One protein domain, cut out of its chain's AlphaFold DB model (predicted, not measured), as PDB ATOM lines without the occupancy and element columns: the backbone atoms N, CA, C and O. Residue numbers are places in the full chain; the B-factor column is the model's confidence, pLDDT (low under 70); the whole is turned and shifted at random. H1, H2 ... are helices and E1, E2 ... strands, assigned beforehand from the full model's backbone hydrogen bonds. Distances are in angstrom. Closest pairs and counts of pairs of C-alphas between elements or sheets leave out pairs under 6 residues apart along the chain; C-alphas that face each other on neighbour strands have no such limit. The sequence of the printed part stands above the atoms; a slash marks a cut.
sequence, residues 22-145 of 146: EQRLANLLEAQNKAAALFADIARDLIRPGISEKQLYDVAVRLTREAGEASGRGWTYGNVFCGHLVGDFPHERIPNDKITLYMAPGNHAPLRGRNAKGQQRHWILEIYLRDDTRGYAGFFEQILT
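This is residues 22 to 145 of the 146 residues of an uncharacterized protein of Sporothrix schenckii (strain ATCC 58251 / de Perez 2211183) (UniProt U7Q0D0). A long, twisted two-stranded ribbon, E3 and E4, is widened into a four-stranded sheet by two short strands, E1 and E2, which lie beside different parts of E3 on the side away from E4, and two long helices, H1 and H2, cover one face of this sheet. Long loops, residues 86 to 97 and 102 to 122, with the short H3 between them, gather toward the end of the sheet where E3 begins and E4 ends. The 124 printed residues hold three named helices and four named strands, which follow each other along the chain as H1, H2, E1, E2, H3, E3 and E4; the class is mixed, helices and strands, and the sheet is branched, with E1, E2 and E4 each an antiparallel neighbour of E3. The whole is compact, with a radius of gyration of the C-alphas of 15.1 A, yet elongated, spanning 50 by 26 by 22 A.

H1, residues 22 to 45, begins at C-alpha 22 (147.992, 8.452, 18.067) and is 34.7 A long. H2, residues 53 to 71, measures 27.2 A from C-alpha 53 (177.838, -2.226, -3.297). E1 is residues 75 to 77, E2 residues 83 to 85 and H3 residues 98 to 101. E3, residues 123 to 131, is 26.2 A long. E4, residues 136 to 144, is 25.6 A long and ends at C-alpha 144 (169.823, -10.373, 1.229).

E3 and E4 form a hairpin, antiparallel at 168 degrees, with N 127 and O 140 at 2.8 A. On the other side of E3, E1 is antiparallel to it, with N 130 and O 76 at 2.8 A. E2 lies on that same side, antiparallel to E3, with N 124 and O 84 at 2.8 A. The sheet is twisted, its C-alphas up to 4.2 A off the best plane. H1 is on the sheet at a height of 7.1 A, over E3 and E4; its closest C-alphas to E4 are those of Ala 31 and Gly 138, 4.2 A apart. It runs slantwise to the strands, at 37 degrees to E3 on the local plane. H2, on the same face, has a height of 7.9 A over the sheet and runs along the strands, at 2 degrees to E1 on the local plane. H1 and H2 form a helical hairpin and touch, the closest C-alphas being those of Leu 38 and Leu 63, 7.2 A. H3 only grazes the sheet, with residues 99 to 101. Every O i to N i+4 pair is within hydrogen-bond range in H1 and H2; H3 is too short for such a pair.

The C-alphas farthest apart, those of Glu 22 and Gly 118, are 50.7 A apart. The printed part has no cut. The links from E2 to H3 and from H3 to E3 are long. Mean pLDDT of the printed part is 90.0, and residues 89 to 97 are under 70.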
ATOM      1  N   GLU A  22     148.583   9.056  19.261       93.18
ATOM      2  CA  GLU A  22     147.992   8.452  18.067       93.18
ATOM      3  C   GLU A  22     148.686   8.917  16.779       93.18
ATOM      4  O   GLU A  22     149.013   8.108  15.911       93.18
ATOM      5  N   GLN A  23     148.999  10.212  16.681       92.00
ATOM      6  CA  GLN A  23     149.728  10.763  15.542       92.00
ATOM      7  C   GLN A  23     151.193  10.311  15.541       92.00
ATOM      8  O   GLN A  23     151.750  10.043  14.475       92.00
ATOM      9  N   ARG A  24     151.821  10.181  16.718       90.61
ATOM     10  CA  ARG A  24     153.182   9.643  16.826       90.61
ATOM     11  C   ARG A  24     153.230   8.194  16.345       90.61
ATOM     12  O   ARG A  24     154.094   7.857  15.538       90.61
ATOM     13  N   LEU A  25     152.278   7.362  16.768       93.00
ATOM     14  CA  LEU A  25     152.148   5.982  16.304       93.00
ATOM     15  C   LEU A  25     151.921   5.918  14.787       93.00
ATOM     16  O   LEU A  25     152.604   5.155  14.105       93.00
ATOM     17  N   ALA A  26     151.024   6.746  14.245       94.01
ATOM     18  CA  ALA A  26     150.770   6.808  12.805       94.01
ATOM     19  C   ALA A  26     152.038   7.163  12.004       94.01
ATOM     20  O   ALA A  26     152.325   6.521  10.995       94.01
ATOM     21  N   ASN A  27     152.833   8.123  12.486       92.27
ATOM     22  CA  ASN A  27     154.104   8.513  11.871       92.27
ATOM     23  C   ASN A  27     155.130   7.363  11.888       92.27
ATOM     24  O   ASN A  27     155.769   7.078  10.874       92.27
ATOM     25  N   LEU A  28     155.274   6.674  13.025       93.51
ATOM     26  CA  LEU A  28     156.190   5.535  13.154       93.51
ATOM     27  C   LEU A  28     155.797   4.384  12.215       93.51
ATOM     28  O   LEU A  28     156.656   3.835  11.522       93.51
ATOM     29  N   LEU A  29     154.501   4.066  12.131       95.16
ATOM     30  CA  LEU A  29     153.983   3.043  11.221       95.16
ATOM     31  C   LEU A  29     154.167   3.432   9.747       95.16
ATOM     32  O   LEU A  29     154.551   2.585   8.941       95.16
ATOM     33  N   GLU A  30     153.946   4.702   9.382       94.66
ATOM     34  CA  GLU A  30     154.225   5.216   8.032       94.66
ATOM     35  C   GLU A  30     155.694   4.978   7.655       94.66
ATOM     36  O   GLU A  30     155.984   4.428   6.589       94.66
ATOM     37  N   ALA A  31     156.618   5.348   8.546       95.23
ATOM     38  CA  ALA A  31     158.047   5.230   8.295       95.23
ATOM     39  C   ALA A  31     158.501   3.768   8.183       95.23
ATOM     40  O   ALA A  31     159.233   3.422   7.254       95.23
ATOM     41  N   GLN A  32     158.039   2.896   9.086       95.37
ATOM     42  CA  GLN A  32     158.331   1.461   9.042       95.37
ATOM     43  C   GLN A  32     157.811   0.823   7.747       95.37
ATOM     44  O   GLN A  32     158.556   0.126   7.057       95.37
ATOM     45  N   ASN A  33     156.552   1.092   7.384       96.71
ATOM     46  CA  ASN A  33     155.954   0.558   6.161       96.71
ATOM     47  C   ASN A  33     156.694   1.051   4.916       96.71
ATOM     48  O   ASN A  33     156.886   0.294   3.963       96.71
ATOM     49  N   LYS A  34     157.158   2.307   4.927       96.24
ATOM     50  CA  LYS A  34     157.960   2.847   3.832       96.24
ATOM     51  C   LYS A  34     159.318   2.153   3.723       96.24
ATOM     52  O   LYS A  34     159.720   1.819   2.611       96.24
ATOM     53  N   ALA A  35     159.993   1.908   4.846       97.49
ATOM     54  CA  ALA A  35     161.281   1.219   4.857       97.49
ATOM     55  C   ALA A  35     161.147  -0.216   4.319       97.49
ATOM     56  O   ALA A  35     161.932  -0.627   3.466       97.49
ATOM     57  N   ALA A  36     160.097  -0.933   4.733       97.07
ATOM     58  CA  ALA A  36     159.790  -2.272   4.236       97.07
ATOM     59  C   ALA A  36     159.461  -2.291   2.729       97.07
ATOM     60  O   ALA A  36     159.938  -3.161   2.003       97.07
ATOM     61  N   ALA A  37     158.687  -1.317   2.237       96.09
ATOM     62  CA  ALA A  37     158.367  -1.206   0.813       96.09
ATOM     63  C   ALA A  37     159.621  -0.947  -0.040       96.09
ATOM     64  O   ALA A  37     159.849  -1.637  -1.032       96.09
ATOM     65  N   LEU A  38     160.477  -0.015   0.391       96.38
ATOM     66  CA  LEU A  38     161.749   0.265  -0.275       96.38
ATOM     67  C   LEU A  38     162.679  -0.951  -0.278       96.38
ATOM     68  O   LEU A  38     163.309  -1.230  -1.299       96.38
ATOM     69  N   PHE A  39     162.744  -1.697   0.829       96.97
ATOM     70  CA  PHE A  39     163.485  -2.956   0.869       96.97
ATOM     71  C   PHE A  39     162.966  -3.922  -0.199       96.97
ATOM     72  O   PHE A  39     163.760  -4.465  -0.966       96.97
ATOM     73  N   ALA A  40     161.646  -4.121  -0.271       95.08
ATOM     74  CA  ALA A  40     161.033  -5.055  -1.211       95.08
ATOM     75  C   ALA A  40     161.332  -4.683  -2.672       95.08
ATOM     76  O   ALA A  40     161.677  -5.560  -3.466       95.08
ATOM     77  N   ASP A  41     161.265  -3.396  -3.016       94.18
ATOM     78  CA  ASP A  41     161.586  -2.912  -4.361       94.18
ATOM     79  C   ASP A  41     163.070  -3.106  -4.702       94.18
ATOM     80  O   ASP A  41     163.408  -3.594  -5.784       94.18
ATOM     81  N   ILE A  42     163.971  -2.802  -3.760       94.64
ATOM     82  CA  ILE A  42     165.412  -2.990  -3.963       94.64
ATOM     83  C   ILE A  42     165.758  -4.473  -4.121       94.64
ATOM     84  O   ILE A  42     166.471  -4.841  -5.060       94.64
ATOM     85  N   ALA A  43     165.245  -5.321  -3.230       92.97
ATOM     86  CA  ALA A  43     165.515  -6.752  -3.224       92.97
ATOM     87  C   ALA A  43     164.988  -7.452  -4.489       92.97
ATOM     88  O   ALA A  43     165.643  -8.367  -4.990       92.97
ATOM     89  N   ARG A  44     163.839  -7.012  -5.020       90.25
ATOM     90  CA  ARG A  44     163.209  -7.592  -6.214       90.25
ATOM     91  C   ARG A  44     163.945  -7.226  -7.505       90.25
ATOM     92  O   ARG A  44     164.246  -8.114  -8.298       90.25
ATOM     93  N   ASP A  45     164.233  -5.941  -7.715       87.26
ATOM     94  CA  ASP A  45     164.569  -5.441  -9.057       87.26
ATOM     95  C   ASP A  45     166.057  -5.109  -9.241       87.26
ATOM     96  O   ASP A  45     166.566  -5.057 -10.365       87.26
ATOM     97  N   LEU A  46     166.787  -4.851  -8.151       89.88
ATOM     98  CA  LEU A  46     168.113  -4.235  -8.249       89.88
ATOM     99  C   LEU A  46     169.264  -5.184  -7.957       89.88
ATOM    100  O   LEU A  46     170.390  -4.915  -8.385       89.88
ATOM    101  N   ILE A  47     168.991  -6.303  -7.299       88.52
ATOM    102  CA  ILE A  47     169.988  -7.310  -6.953       88.52
ATOM    103  C   ILE A  47     170.302  -8.169  -8.175       88.52
ATOM    104  O   ILE A  47     169.670  -9.187  -8.451       88.52
ATOM    105  N   ARG A  48     171.312  -7.743  -8.935       90.20
ATOM    106  CA  ARG A  48     171.689  -8.351 -10.217       90.20
ATOM    107  C   ARG A  48     173.206  -8.482 -10.370       90.20
ATOM    108  O   ARG A  48     173.944  -7.721  -9.743       90.20
ATOM    109  N   PRO A  49     173.706  -9.409 -11.208       90.32
ATOM    110  CA  PRO A  49     175.130  -9.481 -11.520       90.32
ATOM    111  C   PRO A  49     175.681  -8.124 -11.979       90.32
ATOM    112  O   PRO A  49     175.052  -7.432 -12.777       90.32
ATOM    113  N   GLY A  50     176.860  -7.758 -11.478       92.26
ATOM    114  CA  GLY A  50     177.563  -6.537 -11.873       92.26
ATOM    115  C   GLY A  50     177.155  -5.260 -11.134       92.26
ATOM    116  O   GLY A  50     177.865  -4.269 -11.279       92.26
ATOM    117  N   ILE A  51     176.086  -5.259 -10.322       95.65
ATOM    118  CA  ILE A  51     175.839  -4.125  -9.421       95.65
ATOM    119  C   ILE A  51     176.933  -4.081  -8.348       95.65
ATOM    120  O   ILE A  51     177.253  -5.112  -7.749       95.65
ATOM    121  N   SER A  52     177.518  -2.909  -8.118       96.08
ATOM    122  CA  SER A  52     178.466  -2.715  -7.024       96.08
ATOM    123  C   SER A  52     177.770  -2.383  -5.711       96.08
ATOM    124  O   SER A  52     176.622  -1.929  -5.706       96.08
ATOM    125  N   GLU A  53     178.452  -2.566  -4.581       94.59
ATOM    126  CA  GLU A  53     177.838  -2.226  -3.297       94.59
ATOM    127  C   GLU A  53     177.614  -0.710  -3.150       94.59
ATOM    128  O   GLU A  53     176.584  -0.288  -2.620       94.59
ATOM    129  N   LYS A  54     178.492   0.123  -3.730       96.83
ATOM    130  CA  LYS A  54     178.262   1.564  -3.900       96.83
ATOM    131  C   LYS A  54     177.013   1.845  -4.730       96.83
ATOM    132  O   LYS A  54     176.224   2.707  -4.359       96.83
ATOM    133  N   GLN A  55     176.840   1.174  -5.868       97.31
ATOM    134  CA  GLN A  55     175.676   1.411  -6.724       97.31
ATOM    135  C   GLN A  55     174.379   1.066  -5.995       97.31
ATOM    136  O   GLN A  55     173.396   1.786  -6.142       97.31
ATOM    137  N   LEU A  56     174.376   0.000  -5.195       96.27
ATOM    138  CA  LEU A  56     173.217  -0.352  -4.385       96.27
ATOM    139  C   LEU A  56     172.920   0.726  -3.326       96.27
ATOM    140  O   LEU A  56     171.767   1.137  -3.200       96.27
ATOM    141  N   TYR A  57     173.952   1.266  -2.667       97.13
ATOM    142  CA  TYR A  57     173.820   2.421  -1.771       97.13
ATOM    143  C   TYR A  57     173.251   3.659  -2.474       97.13
ATOM    144  O   TYR A  57     172.278   4.248  -2.001       97.13
ATOM    145  N   ASP A  58     173.805   4.035  -3.631       97.84
ATOM    146  CA  ASP A  58     173.336   5.192  -4.401       97.84
ATOM    147  C   ASP A  58     171.846   5.048  -4.763       97.84
ATOM    148  O   ASP A  58     171.095   6.026  -4.762       97.84
ATOM    149  N   VAL A  59     171.399   3.821  -5.057       96.42
ATOM    150  CA  VAL A  59     169.987   3.551  -5.328       96.42
ATOM    151  C   VAL A  59     169.131   3.659  -4.065       96.42
ATOM    152  O   VAL A  59     168.084   4.299  -4.129       96.42
ATOM    153  N   ALA A  60     169.558   3.106  -2.929       97.04
ATOM    154  CA  ALA A  60     168.817   3.220  -1.672       97.04
ATOM    155  C   ALA A  60     168.596   4.692  -1.269       97.04
ATOM    156  O   ALA A  60     167.478   5.092  -0.927       97.04
ATOM    157  N   VAL A  61     169.635   5.525  -1.405       97.58
ATOM    158  CA  VAL A  61     169.549   6.973  -1.163       97.58
ATOM    159  C   VAL A  61     168.579   7.646  -2.136       97.58
ATOM    160  O   VAL A  61     167.744   8.448  -1.711       97.58
ATOM    161  N   ARG A  62     168.664   7.321  -3.433       97.19
ATOM    162  CA  ARG A  62     167.784   7.898  -4.457       97.19
ATOM    163  C   ARG A  62     166.316   7.546  -4.209       97.19
ATOM    164  O   ARG A  62     165.497   8.454  -4.127       97.19
ATOM    165  N   LEU A  63     165.995   6.263  -4.034       96.66
ATOM    166  CA  LEU A  63     164.616   5.809  -3.822       96.66
ATOM    167  C   LEU A  63     164.010   6.387  -2.536       96.66
ATOM    168  O   LEU A  63     162.816   6.666  -2.486       96.66
ATOM    169  N   THR A  64     164.829   6.625  -1.509       97.19
ATOM    170  CA  THR A  64     164.378   7.297  -0.282       97.19
ATOM    171  C   THR A  64     163.946   8.738  -0.550       97.19
ATOM    172  O   THR A  64     162.895   9.157  -0.069       97.19
ATOM    173  N   ARG A  65     164.707   9.486  -1.361       96.33
ATOM    174  CA  ARG A  65     164.319  10.845  -1.772       96.33
ATOM    175  C   ARG A  65     163.062  10.849  -2.636       96.33
ATOM    176  O   ARG A  65     162.144  11.608  -2.342       96.33
ATOM    177  N   GLU A  66     162.990   9.969  -3.635       96.17
ATOM    178  CA  GLU A  66     161.817   9.833  -4.513       96.17
ATOM    179  C   GLU A  66     160.555   9.484  -3.706       96.17
ATOM    180  O   GLU A  66     159.486  10.056  -3.920       96.17
ATOM    181  N   ALA A  67     160.676   8.605  -2.704       94.48
ATOM    182  CA  ALA A  67     159.598   8.316  -1.768       94.48
ATOM    183  C   ALA A  67     159.170   9.549  -0.954       94.48
ATOM    184  O   ALA A  67     157.984   9.682  -0.637       94.48
ATOM    185  N   GLY A  68     160.118  10.422  -0.598       94.15
ATOM    186  CA  GLY A  68     159.873  11.715   0.049       94.15
ATOM    187  C   GLY A  68     159.018  12.612  -0.820       94.15
ATOM    188  O   GLY A  68     157.902  12.967  -0.443       94.15
ATOM    189  N   GLU A  69     159.504  12.880  -2.024       94.41
ATOM    190  CA  GLU A  69     158.830  13.713  -3.016       94.41
ATOM    191  C   GLU A  69     157.411  13.206  -3.307       94.41
ATOM    192  O   GLU A  69     156.451  13.971  -3.207       94.41
ATOM    193  N   ALA A  70     157.248  11.899  -3.548       94.98
ATOM    194  CA  ALA A  70     155.954  11.287  -3.849       94.98
ATOM    195  C   ALA A  70     154.939  11.357  -2.691       94.98
ATOM    196  O   ALA A  70     153.734  11.295  -2.931       94.98
ATOM    197  N   SER A  71     155.401  11.467  -1.442       91.69
ATOM    198  CA  SER A  71     154.537  11.550  -0.254       91.69
ATOM    199  C   SER A  71     154.426  12.960   0.336       91.69
ATOM    200  O   SER A  71     153.744  13.150   1.343       91.69
ATOM    201  N   GLY A  72     155.087  13.962  -0.259       92.12
ATOM    202  CA  GLY A  72     155.198  15.296   0.337       92.12
ATOM    203  C   GLY A  72     155.951  15.285   1.677       92.12
ATOM    204  O   GLY A  72     155.643  16.064   2.586       92.12
ATOM    205  N   ARG A  73     156.902  14.358   1.835       88.88
ATOM    206  CA  ARG A  73     157.728  14.162   3.032       88.88
ATOM    207  C   ARG A  73     159.190  14.503   2.746       88.88
ATOM    208  O   ARG A  73     159.679  14.324   1.636       88.88
ATOM    209  N   GLY A  74     159.911  14.949   3.771       90.90
ATOM    210  CA  GLY A  74     161.340  15.258   3.691       90.90
ATOM    211  C   GLY A  74     162.230  14.046   3.961       90.90
ATOM    212  O   GLY A  74     163.158  14.165   4.755       90.90
ATOM    213  N   TRP A  75     161.927  12.881   3.374       95.37
ATOM    214  CA  TRP A  75     162.651  11.642   3.675       95.37
ATOM    215  C   TRP A  75     164.134  11.741   3.289       95.37
ATOM    216  O   TRP A  75     164.484  11.960   2.126       95.37
ATOM    217  N   THR A  76     165.014  11.524   4.263       95.82
ATOM    218  CA  THR A  76     166.460  11.383   4.071       95.82
ATOM    219  C   THR A  76     166.891   9.958   4.380       95.82
ATOM    220  O   THR A  76     166.284   9.273   5.203       95.82
ATOM    221  N   TYR A  77     167.939   9.486   3.707       96.56
ATOM    222  CA  TYR A  77     168.539   8.204   4.054       96.56
ATOM    223  C   TYR A  77     169.409   8.384   5.300       96.56
ATOM    224  O   TYR A  77     170.284   9.249   5.333       96.56
ATOM    225  N   GLY A  78     169.130   7.615   6.348       94.29
ATOM    226  CA  GLY A  78     169.592   7.912   7.700       94.29
ATOM    227  C   GLY A  78     170.976   7.380   8.059       94.29
ATOM    228  O   GLY A  78     171.443   7.628   9.171       94.29
ATOM    229  N   ASN A  79     171.632   6.653   7.155       92.84
ATOM    230  CA  ASN A  79     172.937   6.049   7.399       92.84
ATOM    231  C   ASN A  79     173.917   6.319   6.245       92.84
ATOM    232  O   ASN A  79     173.534   6.709   5.148       92.84
ATOM    233  N   VAL A  80     175.201   6.090   6.498       93.13
ATOM    234  CA  VAL A  80     176.305   6.213   5.526       93.13
ATOM    235  C   VAL A  80     176.603   4.895   4.786       93.13
ATOM    236  O   VAL A  80     177.533   4.823   3.984       93.13
ATOM    237  N   PHE A  81     175.808   3.856   5.051       94.11
ATOM    238  CA  PHE A  81     175.768   2.574   4.345       94.11
ATOM    239  C   PHE A  81     174.331   2.038   4.312       94.11
ATOM    240  O   PHE A  81     173.526   2.434   5.149       94.11
ATOM    241  N   CYS A  82     174.018   1.133   3.383       95.56
ATOM    242  CA  CYS A  82     172.701   0.491   3.268       95.56
ATOM    243  C   CYS A  82     172.719  -1.023   3.468       95.56
ATOM    244  O   CYS A  82     171.784  -1.728   3.105       95.56
ATOM    245  N   GLY A  83     173.814  -1.550   3.991       94.10
ATOM    246  CA  GLY A  83     173.936  -2.962   4.280       94.10
ATOM    247  C   GLY A  83     175.351  -3.326   4.667       94.10
ATOM    248  O   GLY A  83     176.284  -2.539   4.474       94.10
ATOM    249  N   HIS A  84     175.503  -4.531   5.187       92.43
ATOM    250  CA  HIS A  84     176.786  -5.083   5.594       92.43
ATOM    251  C   HIS A  84     176.828  -6.597   5.376       92.43
ATOM    252  O   HIS A  84     175.807  -7.234   5.110       92.43
ATOM    253  N   LEU A  85     178.018  -7.191   5.440       89.89
ATOM    254  CA  LEU A  85     178.168  -8.641   5.324       89.89
ATOM    255  C   LEU A  85     177.558  -9.376   6.521       89.89
ATOM    256  O   LEU A  85     177.665  -8.938   7.666       89.89
ATOM    257  N   VAL A  86     176.987 -10.548   6.253       87.48
ATOM    258  CA  VAL A  86     176.705 -11.549   7.282       87.48
ATOM    259  C   VAL A  86     178.039 -12.126   7.755       87.48
ATOM    260  O   VAL A  86     178.851 -12.589   6.952       87.48
ATOM    261  N   GLY A  87     178.251 -12.125   9.064       77.61
ATOM    262  CA  GLY A  87     179.407 -12.730   9.714       77.61
ATOM    263  C   GLY A  87     179.077 -13.091  11.156       77.61
ATOM    264  O   GLY A  87     177.991 -12.768  11.635       77.61
ATOM    265  N   ASP A  88     180.022 -13.728  11.848       73.08
ATOM    266  CA  ASP A  88     179.870 -14.096  13.268       73.08
ATOM    267  C   ASP A  88     179.582 -12.863  14.140       73.08
ATOM    268  O   ASP A  88     178.848 -12.918  15.124       73.08
ATOM    269  N   PHE A  89     180.117 -11.724  13.705       65.60
ATOM    270  CA  PHE A  89     179.914 -10.418  14.292       65.60
ATOM    271  C   PHE A  89     179.557  -9.436  13.165       65.60
ATOM    272  O   PHE A  89     180.447  -8.871  12.527       65.60
ATOM    273  N   PRO A  90     178.262  -9.231  12.878       60.47
ATOM    274  CA  PRO A  90     177.795  -8.484  11.704       60.47
ATOM    275  C   PRO A  90     178.311  -7.034  11.612       60.47
ATOM    276  O   PRO A  90     178.346  -6.457  10.532       60.47
ATOM    277  N   HIS A  91     178.793  -6.475  12.727       57.64
ATOM    278  CA  HIS A  91     179.399  -5.144  12.817       57.64
ATOM    279  C   HIS A  91     180.892  -5.158  13.202       57.64
ATOM    280  O   HIS A  91     181.434  -4.121  13.600       57.64
ATOM    281  N   GLU A  92     181.587  -6.301  13.137       50.92
ATOM    282  CA  GLU A  92     182.987  -6.358  13.564       50.92
ATOM    283  C   GLU A  92     183.864  -5.507  12.661       50.92
ATOM    284  O   GLU A  92     184.046  -5.745  11.466       50.92
ATOM    285  N   ARG A  93     184.430  -4.469  13.264       57.09
ATOM    286  CA  ARG A  93     185.413  -3.612  12.625       57.09
ATOM    287  C   ARG A  93     186.728  -4.376  12.518       57.09
ATOM    288  O   ARG A  93     187.591  -4.226  13.378       57.09
ATOM    289  N   ILE A  94     186.905  -5.131  11.438       56.71
ATOM    290  CA  ILE A  94     188.215  -5.679  11.081       56.71
ATOM    291  C   ILE A  94     189.129  -4.497  10.698       56.71
ATOM    292  O   ILE A  94     188.745  -3.669   9.859       56.71
ATOM    293  N   PRO A  95     190.312  -4.339  11.323       58.55
ATOM    294  CA  PRO A  95     191.282  -3.331  10.908       58.55
ATOM    295  C   PRO A  95     191.605  -3.458   9.407       58.55
ATOM    296  O   PRO A  95     191.782  -4.560   8.906       58.55
ATOM    297  N   ASN A  96     191.699  -2.324   8.707       62.16
ATOM    298  CA  ASN A  96     192.019  -2.162   7.272       62.16
ATOM    299  C   ASN A  96     190.934  -2.496   6.227       62.16
ATOM    300  O   ASN A  96     190.959  -1.862   5.178       62.16
ATOM    301  N   ASP A  97     189.935  -3.335   6.516       66.56
ATOM    302  CA  ASP A  97     188.925  -3.743   5.512       66.56
ATOM    303  C   ASP A  97     187.531  -3.145   5.725       66.56
ATOM    304  O   ASP A  97     186.563  -3.559   5.099       66.56
ATOM    305  N   LYS A  98     187.403  -2.126   6.583       79.20
ATOM    306  CA  LYS A  98     186.094  -1.615   7.021       79.20
ATOM    307  C   LYS A  98     185.124  -1.377   5.867       79.20
ATOM    308  O   LYS A  98     184.005  -1.845   5.956       79.20
ATOM    309  N   ILE A  99     185.533  -0.689   4.797       86.88
ATOM    310  CA  ILE A  99     184.612  -0.294   3.721       86.88
ATOM    311  C   ILE A  99     184.105  -1.476   2.884       86.88
ATOM    312  O   ILE A  99     182.957  -1.443   2.451       86.88
ATOM    313  N   THR A 100     184.908  -2.528   2.688       87.39
ATOM    314  CA  THR A 100     184.536  -3.684   1.844       87.39
ATOM    315  C   THR A 100     183.462  -4.562   2.493       87.39
ATOM    316  O   THR A 100     182.828  -5.370   1.810       87.39
ATOM    317  N   LEU A 101     183.234  -4.367   3.797       88.59
ATOM    318  CA  LEU A 101     182.197  -5.024   4.588       88.59
ATOM    319  C   LEU A 101     180.825  -4.349   4.469       88.59
ATOM    320  O   LEU A 101     179.854  -4.942   4.928       88.59
ATOM    321  N   TYR A 102     180.727  -3.153   3.871       91.67
ATOM    322  CA  TYR A 102     179.484  -2.374   3.789       91.67
ATOM    323  C   TYR A 102     179.070  -2.055   2.354       91.67
ATOM    324  O   TYR A 102     179.899  -1.877   1.464       91.67
ATOM    325  N   MET A 103     177.768  -1.872   2.153       94.39
ATOM    326  CA  MET A 103     177.214  -1.222   0.971       94.39
ATOM    327  C   MET A 103     177.231   0.287   1.168       94.39
ATOM    328  O   MET A 103     176.332   0.851   1.782       94.39
ATOM    329  N   ALA A 104     178.299   0.932   0.710       94.84
ATOM    330  CA  ALA A 104     178.623   2.310   1.064       94.84
ATOM    331  C   ALA A 104     179.290   3.059  -0.104       94.84
ATOM    332  O   ALA A 104     179.833   2.415  -1.007       94.84
ATOM    333  N   PRO A 105     179.341   4.408  -0.075       94.83
ATOM    334  CA  PRO A 105     179.897   5.233  -1.152       94.83
ATOM    335  C   PRO A 105     181.292   4.840  -1.654       94.83
ATOM    336  O   PRO A 105     181.600   5.081  -2.816       94.83
ATOM    337  N   GLY A 106     182.139   4.276  -0.786       92.62
ATOM    338  CA  GLY A 106     183.518   3.902  -1.108       92.62
ATOM    339  C   GLY A 106     183.727   2.439  -1.508       92.62
ATOM    340  O   GLY A 106     184.862   2.067  -1.801       92.62
ATOM    341  N   ASN A 107     182.687   1.596  -1.505       93.25
ATOM    342  CA  ASN A 107     182.829   0.174  -1.828       93.25
ATOM    343  C   ASN A 107     182.435  -0.113  -3.282       93.25
ATOM    344  O   ASN A 107     181.261  -0.184  -3.629       93.25
ATOM    345  N   HIS A 108     183.432  -0.262  -4.150       95.28
ATOM    346  CA  HIS A 108     183.224  -0.488  -5.582       95.28
ATOM    347  C   HIS A 108     183.267  -1.969  -5.983       95.28
ATOM    348  O   HIS A 108     183.294  -2.262  -7.181       95.28
ATOM    349  N   ALA A 109     183.313  -2.898  -5.026       92.83
ATOM    350  CA  ALA A 109     183.322  -4.317  -5.345       92.83
ATOM    351  C   ALA A 109     181.969  -4.749  -5.963       92.83
ATOM    352  O   ALA A 109     180.977  -4.025  -5.923       92.83
ATOM    353  N   PRO A 110     181.894  -5.896  -6.648       94.43
ATOM    354  CA  PRO A 110     180.613  -6.409  -7.127       94.43
ATOM    355  C   PRO A 110     179.839  -7.027  -5.962       94.43
ATOM    356  O   PRO A 110     180.375  -7.915  -5.309       94.43
ATOM    357  N   LEU A 111     178.571  -6.667  -5.745       93.12
ATOM    358  CA  LEU A 111     177.748  -7.175  -4.631       93.12
ATOM    359  C   LEU A 111     177.814  -8.708  -4.490       93.12
ATOM    360  O   LEU A 111     177.956  -9.249  -3.391       93.12
ATOM    361  N   ARG A 112     177.787  -9.410  -5.628       92.39
ATOM    362  CA  ARG A 112     178.069 -10.846  -5.716       92.39
ATOM    363  C   ARG A 112     179.570 -11.091  -5.810       92.39
ATOM    364  O   ARG A 112     180.221 -10.647  -6.750       92.39
ATOM    365  N   GLY A 113     180.107 -11.868  -4.881       88.82
ATOM    366  CA  GLY A 113     181.510 -12.257  -4.890       88.82
ATOM    367  C   GLY A 113     181.833 -13.241  -3.778       88.82
ATOM    368  O   GLY A 113     180.967 -13.596  -2.979       88.82
ATOM    369  N   ARG A 114     183.097 -13.662  -3.715       87.93
ATOM    370  CA  ARG A 114     183.593 -14.542  -2.655       87.93
ATOM    371  C   ARG A 114     184.277 -13.741  -1.546       87.93
ATOM    372  O   ARG A 114     184.880 -12.708  -1.815       87.93
ATOM    373  N   ASN A 115     184.184 -14.219  -0.309       82.31
ATOM    374  CA  ASN A 115     184.979 -13.722   0.814       82.31
ATOM    375  C   ASN A 115     186.418 -14.284   0.759       82.31
ATOM    376  O   ASN A 115     186.753 -15.094  -0.108       82.31
ATOM    377  N   ALA A 116     187.266 -13.905   1.722       78.41
ATOM    378  CA  ALA A 116     188.655 -14.373   1.811       78.41
ATOM    379  C   ALA A 116     188.804 -15.904   1.967       78.41
ATOM    380  O   ALA A 116     189.853 -16.457   1.647       78.41
ATOM    381  N   LYS A 117     187.754 -16.604   2.420       83.44
ATOM    382  CA  LYS A 117     187.701 -18.074   2.535       83.44
ATOM    383  C   LYS A 117     187.183 -18.750   1.256       83.44
ATOM    384  O   LYS A 117     186.969 -19.958   1.239       83.44
ATOM    385  N   GLY A 118     186.930 -17.986   0.191       88.36
ATOM    386  CA  GLY A 118     186.381 -18.493  -1.066       88.36
ATOM    387  C   GLY A 118     184.886 -18.835  -1.012       88.36
ATOM    388  O   GLY A 118     184.378 -19.419  -1.970       88.36
ATOM    389  N   GLN A 119     184.178 -18.483   0.062       86.47
ATOM    390  CA  GLN A 119     182.737 -18.710   0.217       86.47
ATOM    391  C   GLN A 119     181.952 -17.544  -0.383       86.47
ATOM    392  O   GLN A 119     182.471 -16.433  -0.441       86.47
ATOM    393  N   GLN A 120     180.707 -17.771  -0.803       88.27
ATOM    394  CA  GLN A 120     179.850 -16.677  -1.265       88.27
ATOM    395  C   GLN A 120     179.636 -15.649  -0.150       88.27
ATOM    396  O   GLN A 120     179.469 -16.007   1.018       88.27
ATOM    397  N   ARG A 121     179.674 -14.365  -0.507       88.65
ATOM    398  CA  ARG A 121     179.309 -13.278   0.402       88.65
ATOM    399  C   ARG A 121     177.793 -13.237   0.543       88.65
ATOM    400  O   ARG A 121     177.081 -13.162  -0.452       88.65
ATOM    401  N   HIS A 122     177.326 -13.250   1.781       89.17
ATOM    402  CA  HIS A 122     175.933 -13.011   2.129       89.17
ATOM    403  C   HIS A 122     175.839 -11.660   2.820       89.17
ATOM    404  O   HIS A 122     176.764 -11.276   3.538       89.17
ATOM    405  N   TRP A 123     174.746 -10.943   2.599       92.68
ATOM    406  CA  TRP A 123     174.587  -9.580   3.088       92.68
ATOM    407  C   TRP A 123     173.317  -9.435   3.913       92.68
ATOM    408  O   TRP A 123     172.375 -10.206   3.754       92.68
ATOM    409  N   ILE A 124     173.285  -8.417   4.757       93.90
ATOM    410  CA  ILE A 124     172.069  -7.815   5.291       93.90
ATOM    411  C   ILE A 124     171.894  -6.489   4.552       93.90
ATOM    412  O   ILE A 124     172.847  -5.716   4.433       93.90
ATOM    413  N   LEU A 125     170.706  -6.268   3.990       95.47
ATOM    414  CA  LEU A 125     170.306  -4.976   3.439       95.47
ATOM    415  C   LEU A 125     169.491  -4.257   4.509       95.47
ATOM    416  O   LEU A 125     168.530  -4.818   5.030       95.47
ATOM    417  N   GLU A 126     169.870  -3.020   4.792       95.42
ATOM    418  CA  GLU A 126     169.240  -2.158   5.783       95.42
ATOM    419  C   GLU A 126     168.660  -0.938   5.077       95.42
ATOM    420  O   GLU A 126     169.352  -0.240   4.337       95.42
ATOM    421  N   ILE A 127     167.391  -0.637   5.314       97.46
ATOM    422  CA  ILE A 127     166.752   0.589   4.852       97.46
ATOM    423  C   ILE A 127     166.467   1.446   6.071       97.46
ATOM    424  O   ILE A 127     165.557   1.148   6.838       97.46
ATOM    425  N   TYR A 128     167.238   2.522   6.226       96.28
ATOM    426  CA  TYR A 128     167.018   3.530   7.254       96.28
ATOM    427  C   TYR A 128     166.602   4.843   6.600       96.28
ATOM    428  O   TYR A 128     167.405   5.468   5.908       96.28
ATOM    429  N   LEU A 129     165.364   5.278   6.823       95.66
ATOM    430  CA  LEU A 129     164.851   6.557   6.330       95.66
ATOM    431  C   LEU A 129     164.336   7.419   7.481       95.66
ATOM    432  O   LEU A 129     163.770   6.903   8.445       95.66
ATOM    433  N   ARG A 130     164.542   8.732   7.390       95.15
ATOM    434  CA  ARG A 130     164.257   9.701   8.455       95.15
ATOM    435  C   ARG A 130     163.449  10.875   7.924       95.15
ATOM    436  O   ARG A 130     163.739  11.374   6.842       95.15
ATOM    437  N   ASP A 131     162.473  11.332   8.698       92.57
ATOM    438  CA  ASP A 131     161.867  12.652   8.547       92.57
ATOM    439  C   ASP A 131     162.416  13.530   9.675       92.57
ATOM    440  O   ASP A 131     161.903  13.549  10.798       92.57
ATOM    441  N   ASP A 132     163.498  14.245   9.374       87.86
ATOM    442  CA  ASP A 132     164.167  15.119  10.341       87.86
ATOM    443  C   ASP A 132     163.306  16.330  10.726       87.86
ATOM    444  O   ASP A 132     163.501  16.907  11.792       87.86
ATOM    445  N   THR A 133     162.333  16.705   9.883       86.93
ATOM    446  CA  THR A 133     161.422  17.826  10.159       86.93
ATOM    447  C   THR A 133     160.388  17.444  11.211       86.93
ATOM    448  O   THR A 133     160.058  18.250  12.078       86.93
ATOM    449  N   ARG A 134     159.858  16.220  11.138       85.17
ATOM    450  CA  ARG A 134     158.819  15.731  12.053       85.17
ATOM    451  C   ARG A 134     159.352  14.876  13.202       85.17
ATOM    452  O   ARG A 134     158.574  14.487  14.068       85.17
ATOM    453  N   GLY A 135     160.645  14.570  13.219       87.23
ATOM    454  CA  GLY A 135     161.271  13.890  14.346       87.23
ATOM    455  C   GLY A 135     160.968  12.389  14.421       87.23
ATOM    456  O   GLY A 135     160.874  11.847  15.519       87.23
ATOM    457  N   TYR A 136     160.809  11.692  13.292       90.11
ATOM    458  CA  TYR A 136     160.616  10.234  13.288       90.11
ATOM    459  C   TYR A 136     161.376   9.550  12.152       90.11
ATOM    460  O   TYR A 136     161.849  10.183  11.211       90.11
ATOM    461  N   ALA A 137     161.528   8.234  12.261       94.48
ATOM    462  CA  ALA A 137     162.265   7.440  11.296       94.48
ATOM    463  C   ALA A 137     161.714   6.015  11.212       94.48
ATOM    464  O   ALA A 137     161.006   5.558  12.108       94.48
ATOM    465  N   GLY A 138     162.053   5.333  10.124       95.27
ATOM    466  CA  GLY A 138     161.687   3.951   9.852       95.27
ATOM    467  C   GLY A 138     162.926   3.142   9.515       95.27
ATOM    468  O   GLY A 138     163.827   3.631   8.830       95.27
ATOM    469  N   PHE A 139     162.961   1.907  10.001       96.77
ATOM    470  CA  PHE A 139     164.053   0.980   9.761       96.77
ATOM    471  C   PHE A 139     163.495  -0.383   9.363       96.77
ATOM    472  O   PHE A 139     162.535  -0.864   9.967       96.77
ATOM    473  N   PHE A 140     164.090  -0.994   8.346       97.61
ATOM    474  CA  PHE A 140     163.815  -2.371   7.965       97.61
ATOM    475  C   PHE A 140     165.109  -3.022   7.496       97.61
ATOM    476  O   PHE A 140     165.764  -2.505   6.591       97.61
ATOM    477  N   GLU A 141     165.458  -4.160   8.081       96.12
ATOM    478  CA  GLU A 141     166.610  -4.949   7.664       96.12
ATOM    479  C   GLU A 141     166.225  -6.409   7.473       96.12
ATOM    480  O   GLU A 141     165.386  -6.951   8.193       96.12
ATOM    481  N   GLN A 142     166.855  -7.054   6.499       95.14
ATOM    482  CA  GLN A 142     166.728  -8.491   6.308       95.14
ATOM    483  C   GLN A 142     167.945  -9.028   5.552       95.14
ATOM    484  O   GLN A 142     168.624  -8.305   4.814       95.14
ATOM    485  N   ILE A 143     168.211 -10.326   5.723       92.55
ATOM    486  CA  ILE A 143     169.196 -11.049   4.916       92.55
ATOM    487  C   ILE A 143     168.846 -10.892   3.435       92.55
ATOM    488  O   ILE A 143     167.738 -11.200   2.992       92.55
ATOM    489  N   LEU A 144     169.842 -10.464   2.673       87.93
ATOM    490  CA  LEU A 144     169.823 -10.373   1.229       87.93
ATOM    491  C   LEU A 144     170.527 -11.603   0.656       87.93
ATOM    492  O   LEU A 144     171.755 -11.725   0.687       87.93
ATOM    493  N   THR A 145     169.740 -12.546   0.145       74.31
ATOM    494  CA  THR A 145     170.273 -13.726  -0.538       74.31
ATOM    495  C   THR A 145     170.722 -13.328  -1.941       74.31
ATOM    496  O   THR A 145     169.882 -13.099  -2.816       74.31
TER     497      THR A 145